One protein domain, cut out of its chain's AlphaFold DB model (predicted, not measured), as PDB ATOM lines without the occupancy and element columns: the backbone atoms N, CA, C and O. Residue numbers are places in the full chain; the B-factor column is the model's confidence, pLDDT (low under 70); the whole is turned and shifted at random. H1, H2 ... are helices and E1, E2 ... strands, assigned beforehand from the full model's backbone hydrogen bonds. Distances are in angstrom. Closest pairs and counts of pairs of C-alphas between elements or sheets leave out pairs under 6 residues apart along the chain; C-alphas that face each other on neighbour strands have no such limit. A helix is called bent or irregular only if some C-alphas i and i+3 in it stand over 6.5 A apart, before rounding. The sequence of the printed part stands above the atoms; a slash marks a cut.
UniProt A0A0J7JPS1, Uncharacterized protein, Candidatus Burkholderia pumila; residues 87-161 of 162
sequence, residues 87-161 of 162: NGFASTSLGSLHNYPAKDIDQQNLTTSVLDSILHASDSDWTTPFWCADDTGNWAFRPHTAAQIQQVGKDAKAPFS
ATOM      1  N   ASN A  87     155.500 150.664 121.567       88.75
ATOM      2  CA  ASN A  87     156.160 151.654 120.706       88.75
ATOM      3  C   ASN A  87     157.691 151.479 120.589       88.75
ATOM      4  O   ASN A  87     158.339 152.165 119.801       88.75
ATOM      5  N   GLY A  88     158.275 150.547 121.345       93.06
ATOM      6  CA  GLY A  88     159.717 150.317 121.387       93.06
ATOM      7  C   GLY A  88     160.416 151.091 122.500       93.06
ATOM      8  O   GLY A  88     159.794 151.800 123.289       93.06
ATOM      9  N   PHE A  89     161.731 150.932 122.577       94.31
ATOM     10  CA  PHE A  89     162.582 151.600 123.559       94.31
ATOM     11  C   PHE A  89     163.971 151.847 122.973       94.31
ATOM     12  O   PHE A  89     164.340 151.268 121.950       94.31
ATOM     13  N   ALA A  90     164.750 152.703 123.627       95.44
ATOM     14  CA  ALA A  90     166.121 152.979 123.229       95.44
ATOM     15  C   ALA A  90     167.115 152.421 124.253       95.44
ATOM     16  O   ALA A  90     166.848 152.426 125.453       95.44
ATOM     17  N   SER A  91     168.272 151.970 123.777       97.38
ATOM     18  CA  SER A  91     169.401 151.549 124.611       97.38
ATOM     19  C   SER A  91     170.710 152.013 123.983       97.38
ATOM     20  O   SER A  91     170.850 152.062 122.762       97.38
ATOM     21  N   THR A  92     171.689 152.343 124.824       97.38
ATOM     22  CA  THR A  92     173.059 152.674 124.404       97.38
ATOM     23  C   THR A  92     174.032 151.512 124.621       97.38
ATOM     24  O   THR A  92     175.243 151.720 124.650       97.38
ATOM     25  N   SER A  93     173.532 150.283 124.810       97.19
ATOM     26  CA  SER A  93     174.348 149.101 125.144       97.19
ATOM     27  C   SER A  93     175.446 148.789 124.114       97.19
ATOM     28  O   SER A  93     176.528 148.332 124.479       97.19
ATOM     29  N   LEU A  94     175.215 149.101 122.836       97.31
ATOM     30  CA  LEU A  94     176.187 148.939 121.751       97.31
ATOM     31  C   LEU A  94     177.218 150.084 121.664       97.31
ATOM     32  O   LEU A  94     177.999 150.136 120.718       97.31
ATOM     33  N   GLY A  95     177.242 151.004 122.634       96.56
ATOM     34  CA  GLY A  95     178.140 152.166 122.660       96.56
ATOM     35  C   GLY A  95     177.587 153.410 121.956       96.56
ATOM     36  O   GLY A  95     178.146 154.494 122.101       96.56
ATOM     37  N   SER A  96     176.466 153.282 121.250       95.88
ATOM     38  CA  SER A  96     175.688 154.382 120.675       95.88
ATOM     39  C   SER A  96     174.192 154.090 120.782       95.88
ATOM     40  O   SER A  96     173.789 152.951 121.047       95.88
ATOM     41  N   LEU A  97     173.367 155.124 120.608       96.94
ATOM     42  CA  LEU A  97     171.914 155.008 120.692       96.94
ATOM     43  C   LEU A  97     171.382 154.057 119.614       96.94
ATOM     44  O   LEU A  97     171.618 154.269 118.428       96.94
ATOM     45  N   HIS A  98     170.635 153.047 120.044       98.19
ATOM     46  CA  HIS A  98     169.882 152.157 119.175       98.19
ATOM     47  C   HIS A  98     168.437 152.053 119.651       98.19
ATOM     48  O   HIS A  98     168.170 152.066 120.854       98.19
ATOM     49  N   ASN A  99     167.514 151.920 118.700       97.44
ATOM     50  CA  ASN A  99     166.096 151.719 118.967       97.44
ATOM     51  C   ASN A  99     165.725 150.249 118.771       97.44
ATOM     52  O   ASN A  99     166.150 149.600 117.815       97.44
ATOM     53  N   TYR A 100     164.899 149.737 119.670       97.19
ATOM     54  CA  TYR A 100     164.469 148.350 119.723       97.19
ATOM     55  C   TYR A 100     162.943 148.312 119.679       97.19
ATOM     56  O   TYR A 100     162.294 149.169 120.286       97.19
ATOM     57  N   PRO A 101     162.343 147.346 118.973       95.56
ATOM     58  CA  PRO A 101     160.901 147.191 118.987       95.56
ATOM     59  C   PRO A 101     160.468 146.522 120.303       95.56
ATOM     60  O   PRO A 101     161.265 145.861 120.969       95.56
ATOM     61  N   ALA A 102     159.207 146.704 120.691       94.12
ATOM     62  CA  ALA A 102     158.673 146.172 121.946       94.12
ATOM     63  C   ALA A 102     157.311 145.488 121.771       94.12
ATOM     64  O   ALA A 102     156.518 145.440 122.710       94.12
ATOM     65  N   LYS A 103     157.000 144.949 120.586       93.31
ATOM     66  CA  LYS A 103     155.795 144.121 120.434       93.31
ATOM     67  C   LYS A 103     155.975 142.813 121.203       93.31
ATOM     68  O   LYS A 103     157.094 142.428 121.536       93.31
ATOM     69  N   ASP A 104     154.890 142.084 121.429       91.62
ATOM     70  CA  ASP A 104     154.901 140.863 122.247       91.62
ATOM     71  C   ASP A 104     155.959 139.837 121.811       91.62
ATOM     72  O   ASP A 104     156.601 139.203 122.648       91.62
ATOM     73  N   ILE A 105     156.161 139.670 120.500       94.44
ATOM     74  CA  ILE A 105     157.185 138.767 119.954       94.44
ATOM     75  C   ILE A 105     158.593 139.320 120.209       94.44
ATOM     76  O   ILE A 105     159.496 138.557 120.545       94.44
ATOM     77  N   ASP A 106     158.788 140.633 120.106       94.88
ATOM     78  CA  ASP A 106     160.079 141.276 120.364       94.88
ATOM     79  C   ASP A 106     160.480 141.140 121.838       94.88
ATOM     80  O   ASP A 106     161.629 140.823 122.142       94.88
ATOM     81  N   GLN A 107     159.519 141.297 122.754       93.06
ATOM     82  CA  GLN A 107     159.730 141.112 124.192       93.06
ATOM     83  C   GLN A 107     160.070 139.654 124.540       93.06
ATOM     84  O   GLN A 107     160.961 139.402 125.358       93.06
ATOM     85  N   GLN A 108     159.398 138.687 123.904       96.25
ATOM     86  CA  GLN A 108     159.720 137.262 124.048       96.25
ATOM     87  C   GLN A 108     161.127 136.963 123.533       96.25
ATOM     88  O   GLN A 108     161.921 136.363 124.255       96.25
ATOM     89  N   ASN A 109     161.467 137.448 122.337       97.00
ATOM     90  CA  ASN A 109     162.793 137.276 121.753       97.00
ATOM     91  C   ASN A 109     163.880 137.885 122.646       97.00
ATOM     92  O   ASN A 109     164.880 137.225 122.915       97.00
ATOM     93  N   LEU A 110     163.673 139.104 123.159       97.50
ATOM     94  CA  LEU A 110     164.604 139.754 124.083       97.50
ATOM     95  C   LEU A 110     164.788 138.926 125.354       97.50
ATOM     96  O   LEU A 110     165.917 138.689 125.780       97.50
ATOM     97  N   THR A 111     163.692 138.438 125.936       97.06
ATOM     98  CA  THR A 111     163.734 137.587 127.132       97.06
ATOM     99  C   THR A 111     164.526 136.307 126.868       97.06
ATOM    100  O   THR A 111     165.392 135.950 127.665       97.06
ATOM    101  N   THR A 112     164.292 135.643 125.736       97.88
ATOM    102  CA  THR A 112     165.033 134.440 125.342       97.88
ATOM    103  C   THR A 112     166.517 134.733 125.124       97.88
ATOM    104  O   THR A 112     167.344 133.995 125.649       97.88
ATOM    105  N   SER A 113     166.880 135.820 124.436       98.19
ATOM    106  CA  SER A 113     168.284 136.210 124.233       98.19
ATOM    107  C   SER A 113     168.995 136.565 125.543       98.19
ATOM    108  O   SER A 113     170.168 136.236 125.724       98.19
ATOM    109  N   VAL A 114     168.293 137.194 126.493       98.12
ATOM    110  CA  VAL A 114     168.822 137.446 127.841       98.12
ATOM    111  C   VAL A 114     169.037 136.131 128.591       98.12
ATOM    112  O   VAL A 114     170.102 135.950 129.180       98.12
ATOM    113  N   LEU A 115     168.084 135.196 128.557       98.06
ATOM    114  CA  LEU A 115     168.243 133.879 129.187       98.06
ATOM    115  C   LEU A 115     169.404 133.086 128.575       98.06
ATOM    116  O   LEU A 115     170.214 132.532 129.315       98.06
ATOM    117  N   ASP A 116     169.529 133.083 127.249       98.06
ATOM    118  CA  ASP A 116     170.618 132.405 126.538       98.06
ATOM    119  C   ASP A 116     171.995 132.961 126.939       98.06
ATOM    120  O   ASP A 116     172.930 132.203 127.200       98.06
ATOM    121  N   SER A 117     172.090 134.283 127.139       97.94
ATOM    122  CA  SER A 117     173.315 134.926 127.637       97.94
ATOM    123  C   SER A 117     173.730 134.461 129.037       97.94
ATOM    124  O   SER A 117     174.915 134.447 129.361       97.94
ATOM    125  N   ILE A 118     172.766 134.084 129.885       97.25
ATOM    126  CA  ILE A 118     173.029 133.580 131.239       97.25
ATOM    127  C   ILE A 118     173.516 132.131 131.170       97.25
ATOM    128  O   ILE A 118     174.424 131.751 131.908       97.25
ATOM    129  N   LEU A 119     172.946 131.326 130.269       97.00
ATOM    130  CA  LEU A 119     173.375 129.941 130.053       97.00
ATOM    131  C   LEU A 119     174.804 129.856 129.497       97.00
ATOM    132  O   LEU A 119     175.503 128.882 129.769       97.00
ATOM    133  N   HIS A 120     175.255 130.900 128.801       95.50
ATOM    134  CA  HIS A 120     176.610 131.032 128.269       95.50
ATOM    135  C   HIS A 120     177.507 131.968 129.098       95.50
ATOM    136  O   HIS A 120     178.520 132.446 128.601       95.50
ATOM    137  N   ALA A 121     177.191 132.223 130.375       88.75
ATOM    138  CA  ALA A 121     177.901 133.217 131.194       88.75
ATOM    139  C   ALA A 121     179.421 132.982 131.359       88.75
ATOM    140  O   ALA A 121     180.141 133.907 131.731       88.75
ATOM    141  N   SER A 122     179.915 131.763 131.115       92.19
ATOM    142  CA  SER A 122     181.347 131.431 131.150       92.19
ATOM    143  C   SER A 122     182.073 131.612 129.811       92.19
ATOM    144  O   SER A 122     183.288 131.438 129.771       92.19
ATOM    145  N   ASP A 123     181.356 131.911 128.729       95.25
ATOM    146  CA  ASP A 123     181.917 132.120 127.395       95.25
ATOM    147  C   ASP A 123     182.076 133.625 127.125       95.25
ATOM    148  O   ASP A 123     181.102 134.352 126.926       95.25
ATOM    149  N   SER A 124     183.323 134.103 127.150       91.88
ATOM    150  CA  SER A 124     183.642 135.516 126.918       91.88
ATOM    151  C   SER A 124     183.440 135.961 125.471       91.88
ATOM    152  O   SER A 124     183.296 137.161 125.234       91.88
ATOM    153  N   ASP A 125     183.430 135.019 124.526       95.50
ATOM    154  CA  ASP A 125     183.339 135.292 123.091       95.50
ATOM    155  C   ASP A 125     181.899 135.134 122.574       95.50
ATOM    156  O   ASP A 125     181.603 135.423 121.409       95.50
ATOM    157  N   TRP A 126     180.977 134.714 123.447       97.38
ATOM    158  CA  TRP A 126     179.573 134.545 123.113       97.38
ATOM    159  C   TRP A 126     178.916 135.868 122.714       97.38
ATOM    160  O   TRP A 126     179.015 136.899 123.393       97.38
ATOM    161  N   THR A 127     178.164 135.813 121.618       98.06
ATOM    162  CA  THR A 127     177.312 136.908 121.160       98.06
ATOM    163  C   THR A 127     175.987 136.377 120.636       98.06
ATOM    164  O   THR A 127     175.893 135.243 120.169       98.06
ATOM    165  N   THR A 128     174.961 137.226 120.666       97.94
ATOM    166  CA  THR A 128     173.662 136.950 120.048       97.94
ATOM    167  C   THR A 128     173.277 138.075 119.084       97.94
ATOM    168  O   THR A 128     173.400 139.255 119.435       97.94
ATOM    169  N   PRO A 129     172.853 137.770 117.845       97.94
ATOM    170  CA  PRO A 129     172.317 138.783 116.951       97.94
ATOM    171  C   PRO A 129     170.937 139.230 117.442       97.94
ATOM    172  O   PRO A 129     170.049 138.408 117.647       97.94
ATOM    173  N   PHE A 130     170.725 140.540 117.571       98.25
ATOM    174  CA  PHE A 130     169.431 141.092 117.971       98.25
ATOM    175  C   PHE A 130     168.994 142.235 117.054       98.25
ATOM    176  O   PHE A 130     169.817 143.042 116.608       98.25
ATOM    177  N   TRP A 131     167.699 142.277 116.737       98.12
ATOM    178  CA  TRP A 131     167.116 143.250 115.812       98.12
ATOM    179  C   TRP A 131     167.010 144.630 116.466       98.12
ATOM    180  O   TRP A 131     166.350 144.793 117.492       98.12
ATOM    181  N   CYS A 132     167.661 145.626 115.870       98.12
ATOM    182  CA  CYS A 132     167.642 147.010 116.341       98.12
ATOM    183  C   CYS A 132     167.840 147.990 115.177       98.12
ATOM    184  O   CYS A 132     168.315 147.610 114.104       98.12
ATOM    185  N   ALA A 133     167.490 149.255 115.386       98.38
ATOM    186  CA  ALA A 133     167.825 150.363 114.500       98.38
ATOM    187  C   ALA A 133     168.960 151.189 115.095       98.38
ATOM    188  O   ALA A 133     168.955 151.439 116.298       98.38
ATOM    189  N   ASP A 134     169.904 151.626 114.270       97.12
ATOM    190  CA  ASP A 134     170.879 152.639 114.688       97.12
ATOM    191  C   ASP A 134     170.256 154.046 114.753       97.12
ATOM    192  O   ASP A 134     169.058 154.239 114.521       97.12
ATOM    193  N   ASP A 135     171.080 155.036 115.089       92.44
ATOM    194  CA  ASP A 135     170.718 156.451 115.207       92.44
ATOM    195  C   ASP A 135     170.247 157.087 113.887       92.44
ATOM    196  O   ASP A 135     169.546 158.100 113.906       92.44
ATOM    197  N   THR A 136     170.561 156.467 112.747       94.62
ATOM    198  CA  THR A 136     170.059 156.857 111.422       94.62
ATOM    199  C   THR A 136     168.763 156.143 111.024       94.62
ATOM    200  O   THR A 136     168.207 156.420 109.961       94.62
ATOM    201  N   GLY A 137     168.253 155.246 111.872       94.62
ATOM    202  CA  GLY A 137     167.033 154.480 111.629       94.62
ATOM    203  C   GLY A 137     167.233 153.224 110.774       94.62
ATOM    204  O   GLY A 137     166.243 152.622 110.351       94.62
ATOM    205  N   ASN A 138     168.476 152.798 110.518       97.56
ATOM    206  CA  ASN A 138     168.737 151.590 109.738       97.56
ATOM    207  C   ASN A 138     168.572 150.340 110.603       97.56
ATOM    208  O   ASN A 138     169.326 150.104 111.555       97.56
ATOM    209  N   TRP A 139     167.610 149.501 110.235       97.81
ATOM    210  CA  TRP A 139     167.307 148.266 110.944       97.81
ATOM    211  C   TRP A 139     168.188 147.099 110.494       97.81
ATOM    212  O   TRP A 139     168.287 146.806 109.303       97.81
ATOM    213  N   ALA A 140     168.807 146.410 111.452       98.25
ATOM    214  CA  ALA A 140     169.621 145.227 111.199       98.25
ATOM    215  C   ALA A 140     169.720 144.341 112.447       98.25
ATOM    216  O   ALA A 140     169.590 144.809 113.582       98.25
ATOM    217  N   PHE A 141     170.015 143.058 112.237       98.19
ATOM    218  CA  PHE A 141     170.494 142.191 113.308       98.19
ATOM    219  C   PHE A 141     171.944 142.554 113.626       98.19
ATOM    220  O   PHE A 141     172.822 142.393 112.778       98.19
ATOM    221  N   ARG A 142     172.191 143.050 114.840       98.25
ATOM    222  CA  ARG A 142     173.534 143.414 115.311       98.25
ATOM    223  C   ARG A 142     173.972 142.476 116.437       98.25
ATOM    224  O   ARG A 142     173.136 142.122 117.274       98.25
ATOM    225  N   PRO A 143     175.246 142.050 116.470       98.25
ATOM    226  CA  PRO A 143     175.748 141.197 117.539       98.25
ATOM    227  C   PRO A 143     175.769 141.964 118.862       98.25
ATOM    228  O   PRO A 143     176.228 143.103 118.916       98.25
ATOM    229  N   HIS A 144     175.284 141.327 119.922       98.31
ATOM    230  CA  HIS A 144     175.368 141.808 121.295       98.31
ATOM    231  C   HIS A 144     176.157 140.794 122.121       98.31
ATOM    232  O   HIS A 144     175.880 139.596 122.049       98.31
ATOM    233  N   THR A 145     177.104 141.258 122.931       98.00
ATOM    234  CA  THR A 145     177.703 140.425 123.983       98.00
ATOM    235  C   THR A 145     176.677 140.119 125.075       98.00
ATOM    236  O   THR A 145     175.634 140.779 125.172       98.00
ATOM    237  N   ALA A 146     176.993 139.169 125.959       97.94
ATOM    238  CA  ALA A 146     176.148 138.852 127.111       97.94
ATOM    239  C   ALA A 146     175.812 140.093 127.961       97.94
ATOM    240  O   ALA A 146     174.646 140.344 128.266       97.94
ATOM    241  N   ALA A 147     176.807 140.929 128.274       96.94
ATOM    242  CA  ALA A 147     176.589 142.152 129.045       96.94
ATOM    243  C   ALA A 147     175.691 143.160 128.308       96.94
ATOM    244  O   ALA A 147     174.851 143.812 128.932       96.94
ATOM    245  N   GLN A 148     175.840 143.275 126.985       98.25
ATOM    246  CA  GLN A 148     175.061 144.210 126.176       98.25
ATOM    247  C   GLN A 148     173.593 143.801 126.099       98.25
ATOM    248  O   GLN A 148     172.730 144.621 126.401       98.25
ATOM    249  N   ILE A 149     173.286 142.541 125.772       98.31
ATOM    250  CA  ILE A 149     171.888 142.098 125.662       98.31
ATOM    251  C   ILE A 149     171.171 142.108 127.019       98.31
ATOM    252  O   ILE A 149     169.998 142.468 127.102       98.31
ATOM    253  N   GLN A 150     171.884 141.822 128.114       97.81
ATOM    254  CA  GLN A 150     171.351 141.989 129.469       97.81
ATOM    255  C   GLN A 150     171.055 143.456 129.793       97.81
ATOM    256  O   GLN A 150     170.068 143.743 130.471       97.81
ATOM    257  N   GLN A 151     171.884 144.392 129.318       98.06
ATOM    258  CA  GLN A 151     171.616 145.821 129.473       98.06
ATOM    259  C   GLN A 151     170.397 146.255 128.653       98.06
ATOM    260  O   GLN A 151     169.534 146.931 129.205       98.06
ATOM    261  N   VAL A 152     170.253 145.784 127.409       97.75
ATOM    262  CA  VAL A 152     169.033 145.991 126.603       97.75
ATOM    263  C   VAL A 152     167.797 145.496 127.361       97.75
ATOM    264  O   VAL A 152     166.799 146.206 127.436       97.75
ATOM    265  N   GLY A 153     167.871 144.324 128.005       96.69
ATOM    266  CA  GLY A 153     166.795 143.798 128.852       96.69
ATOM    267  C   GLY A 153     166.442 144.692 130.051       96.69
ATOM    268  O   GLY A 153     165.268 144.842 130.390       96.69
ATOM    269  N   LYS A 154     167.437 145.318 130.691       95.81
ATOM    270  CA  LYS A 154     167.211 146.283 131.785       95.81
ATOM    271  C   LYS A 154     166.565 147.568 131.271       95.81
ATOM    272  O   LYS A 154     165.614 148.048 131.885       95.81
ATOM    273  N   ASP A 155     167.051 148.083 130.146       95.44
ATOM    274  CA  ASP A 155     166.552 149.313 129.531       95.44
ATOM    275  C   ASP A 155     165.106 149.139 129.044       95.44
ATOM    276  O   ASP A 155     164.285 150.028 129.246       95.44
ATOM    277  N   ALA A 156     164.749 147.959 128.523       92.44
ATOM    278  CA  ALA A 156     163.376 147.615 128.141       92.44
ATOM    279  C   ALA A 156     162.390 147.650 129.324       92.44
ATOM    280  O   ALA A 156     161.208 147.938 129.146       92.44
ATOM    281  N   LYS A 157     162.861 147.362 130.546       87.31
ATOM    282  CA  LYS A 157     162.043 147.368 131.771       87.31
ATOM    283  C   LYS A 157     161.930 148.760 132.408       87.31
ATOM    284  O   LYS A 157     160.954 149.030 133.114       87.31
ATOM    285  N   ALA A 158     162.918 149.632 132.208       80.38
ATOM    286  CA  ALA A 158     163.020 150.917 132.900       80.38
ATOM    287  C   ALA A 158     161.792 151.844 132.730       80.38
ATOM    288  O   ALA A 158     161.365 152.400 133.740       80.38
ATOM    289  N   PRO A 159     161.148 151.957 131.545       71.25
ATOM    290  CA  PRO A 159     159.939 152.772 131.369       71.25
ATOM    291  C   PRO A 159     158.730 152.330 132.207       71.25
ATOM    292  O   PRO A 159     157.770 153.084 132.339       71.25
ATOM    293  N   PHE A 160     158.760 151.112 132.761       65.44
ATOM    294  CA  PHE A 160     157.628 150.479 133.443       65.44
ATOM    295  C   PHE A 160     157.900 150.176 134.924       65.44
ATOM    296  O   PHE A 160     157.099 149.500 135.572       65.44
ATOM    297  N   SER A 161     159.035 150.629 135.464       55.66
ATOM    298  CA  SER A 161     159.364 150.472 136.887       55.66
ATOM    299  C   SER A 161     158.922 151.721 137.672       55.66
ATOM    300  O   SER A 161     159.192 152.823 137.198       55.66
TER     301      SER A 161
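This is residues 87 to 161 of the 162 residues of an uncharacterized protein of Candidatus Burkholderia pumila (UniProt A0A0J7JPS1). Two helices, H1 and H2, pack together at a slant and run opposite ways; the longer hairpin E3 E4 has its strand E3 beside H1, and the small hairpin E1 E2 bridges from H2, which E1 meets, to E3, which E2 meets. These parts make a compact body, with a radius of gyration of the C-alphas of 11.6 A and spans of 33 by 26 by 20 A. The 75 printed residues include four named strands and two named helices, in the order E1 E2 H1 E3 E4 H2, class mixed. Each sheet has two antiparallel strands.

E3, residues 127 to 133, and E4, residues 139 to 145, form a hairpin, antiparallel at 147 degrees; N 128 and O 144 are within hydrogen-bond range at 2.9 A. The closest C-alphas of E3 and H1, residues 104 to 119, are those of Thr 128 and Ser 113, 6.9 A apart. H1 touches H2, residues 146 to 160, at a steep tilt of 41 degrees, opposite ways; the closest C-alphas, of Ser 117 and Ala 146, are 4.9 A apart. E1, residues 89 to 91, and E2, residues 98 to 100, form an antiparallel hairpin, with N 91 and O 98 at 2.9 A, within hydrogen-bond range. The C-alphas of Ser 91 in E1 and Val 152 in H2 are 5.9 A apart, and those of Tyr 100 in E2 and Cys 132 in E3 4.8 A, the closest of each pair. E1 and H1 are apart. Every O i to N i+4 pair is within hydrogen-bond range in H1, 9 of 11 in H2.

E3 is 17.8 A long, E4 18.4 A, and H1 and H2 each 22.8 A. E1 begins at C-alpha 89 (162.582, 151.600, 123.559); H2 ends at C-alpha 160 (157.628, 150.479, 133.443). H2 is irregular, but only just: C-alphas 156 and 159 are 7.0 A apart.

The C-alphas farthest apart, of Ser 122 and Thr 136, are 34.1 A apart. The printed part has no cut, and no link is long. Residues 160 to 161 have pLDDT under 70.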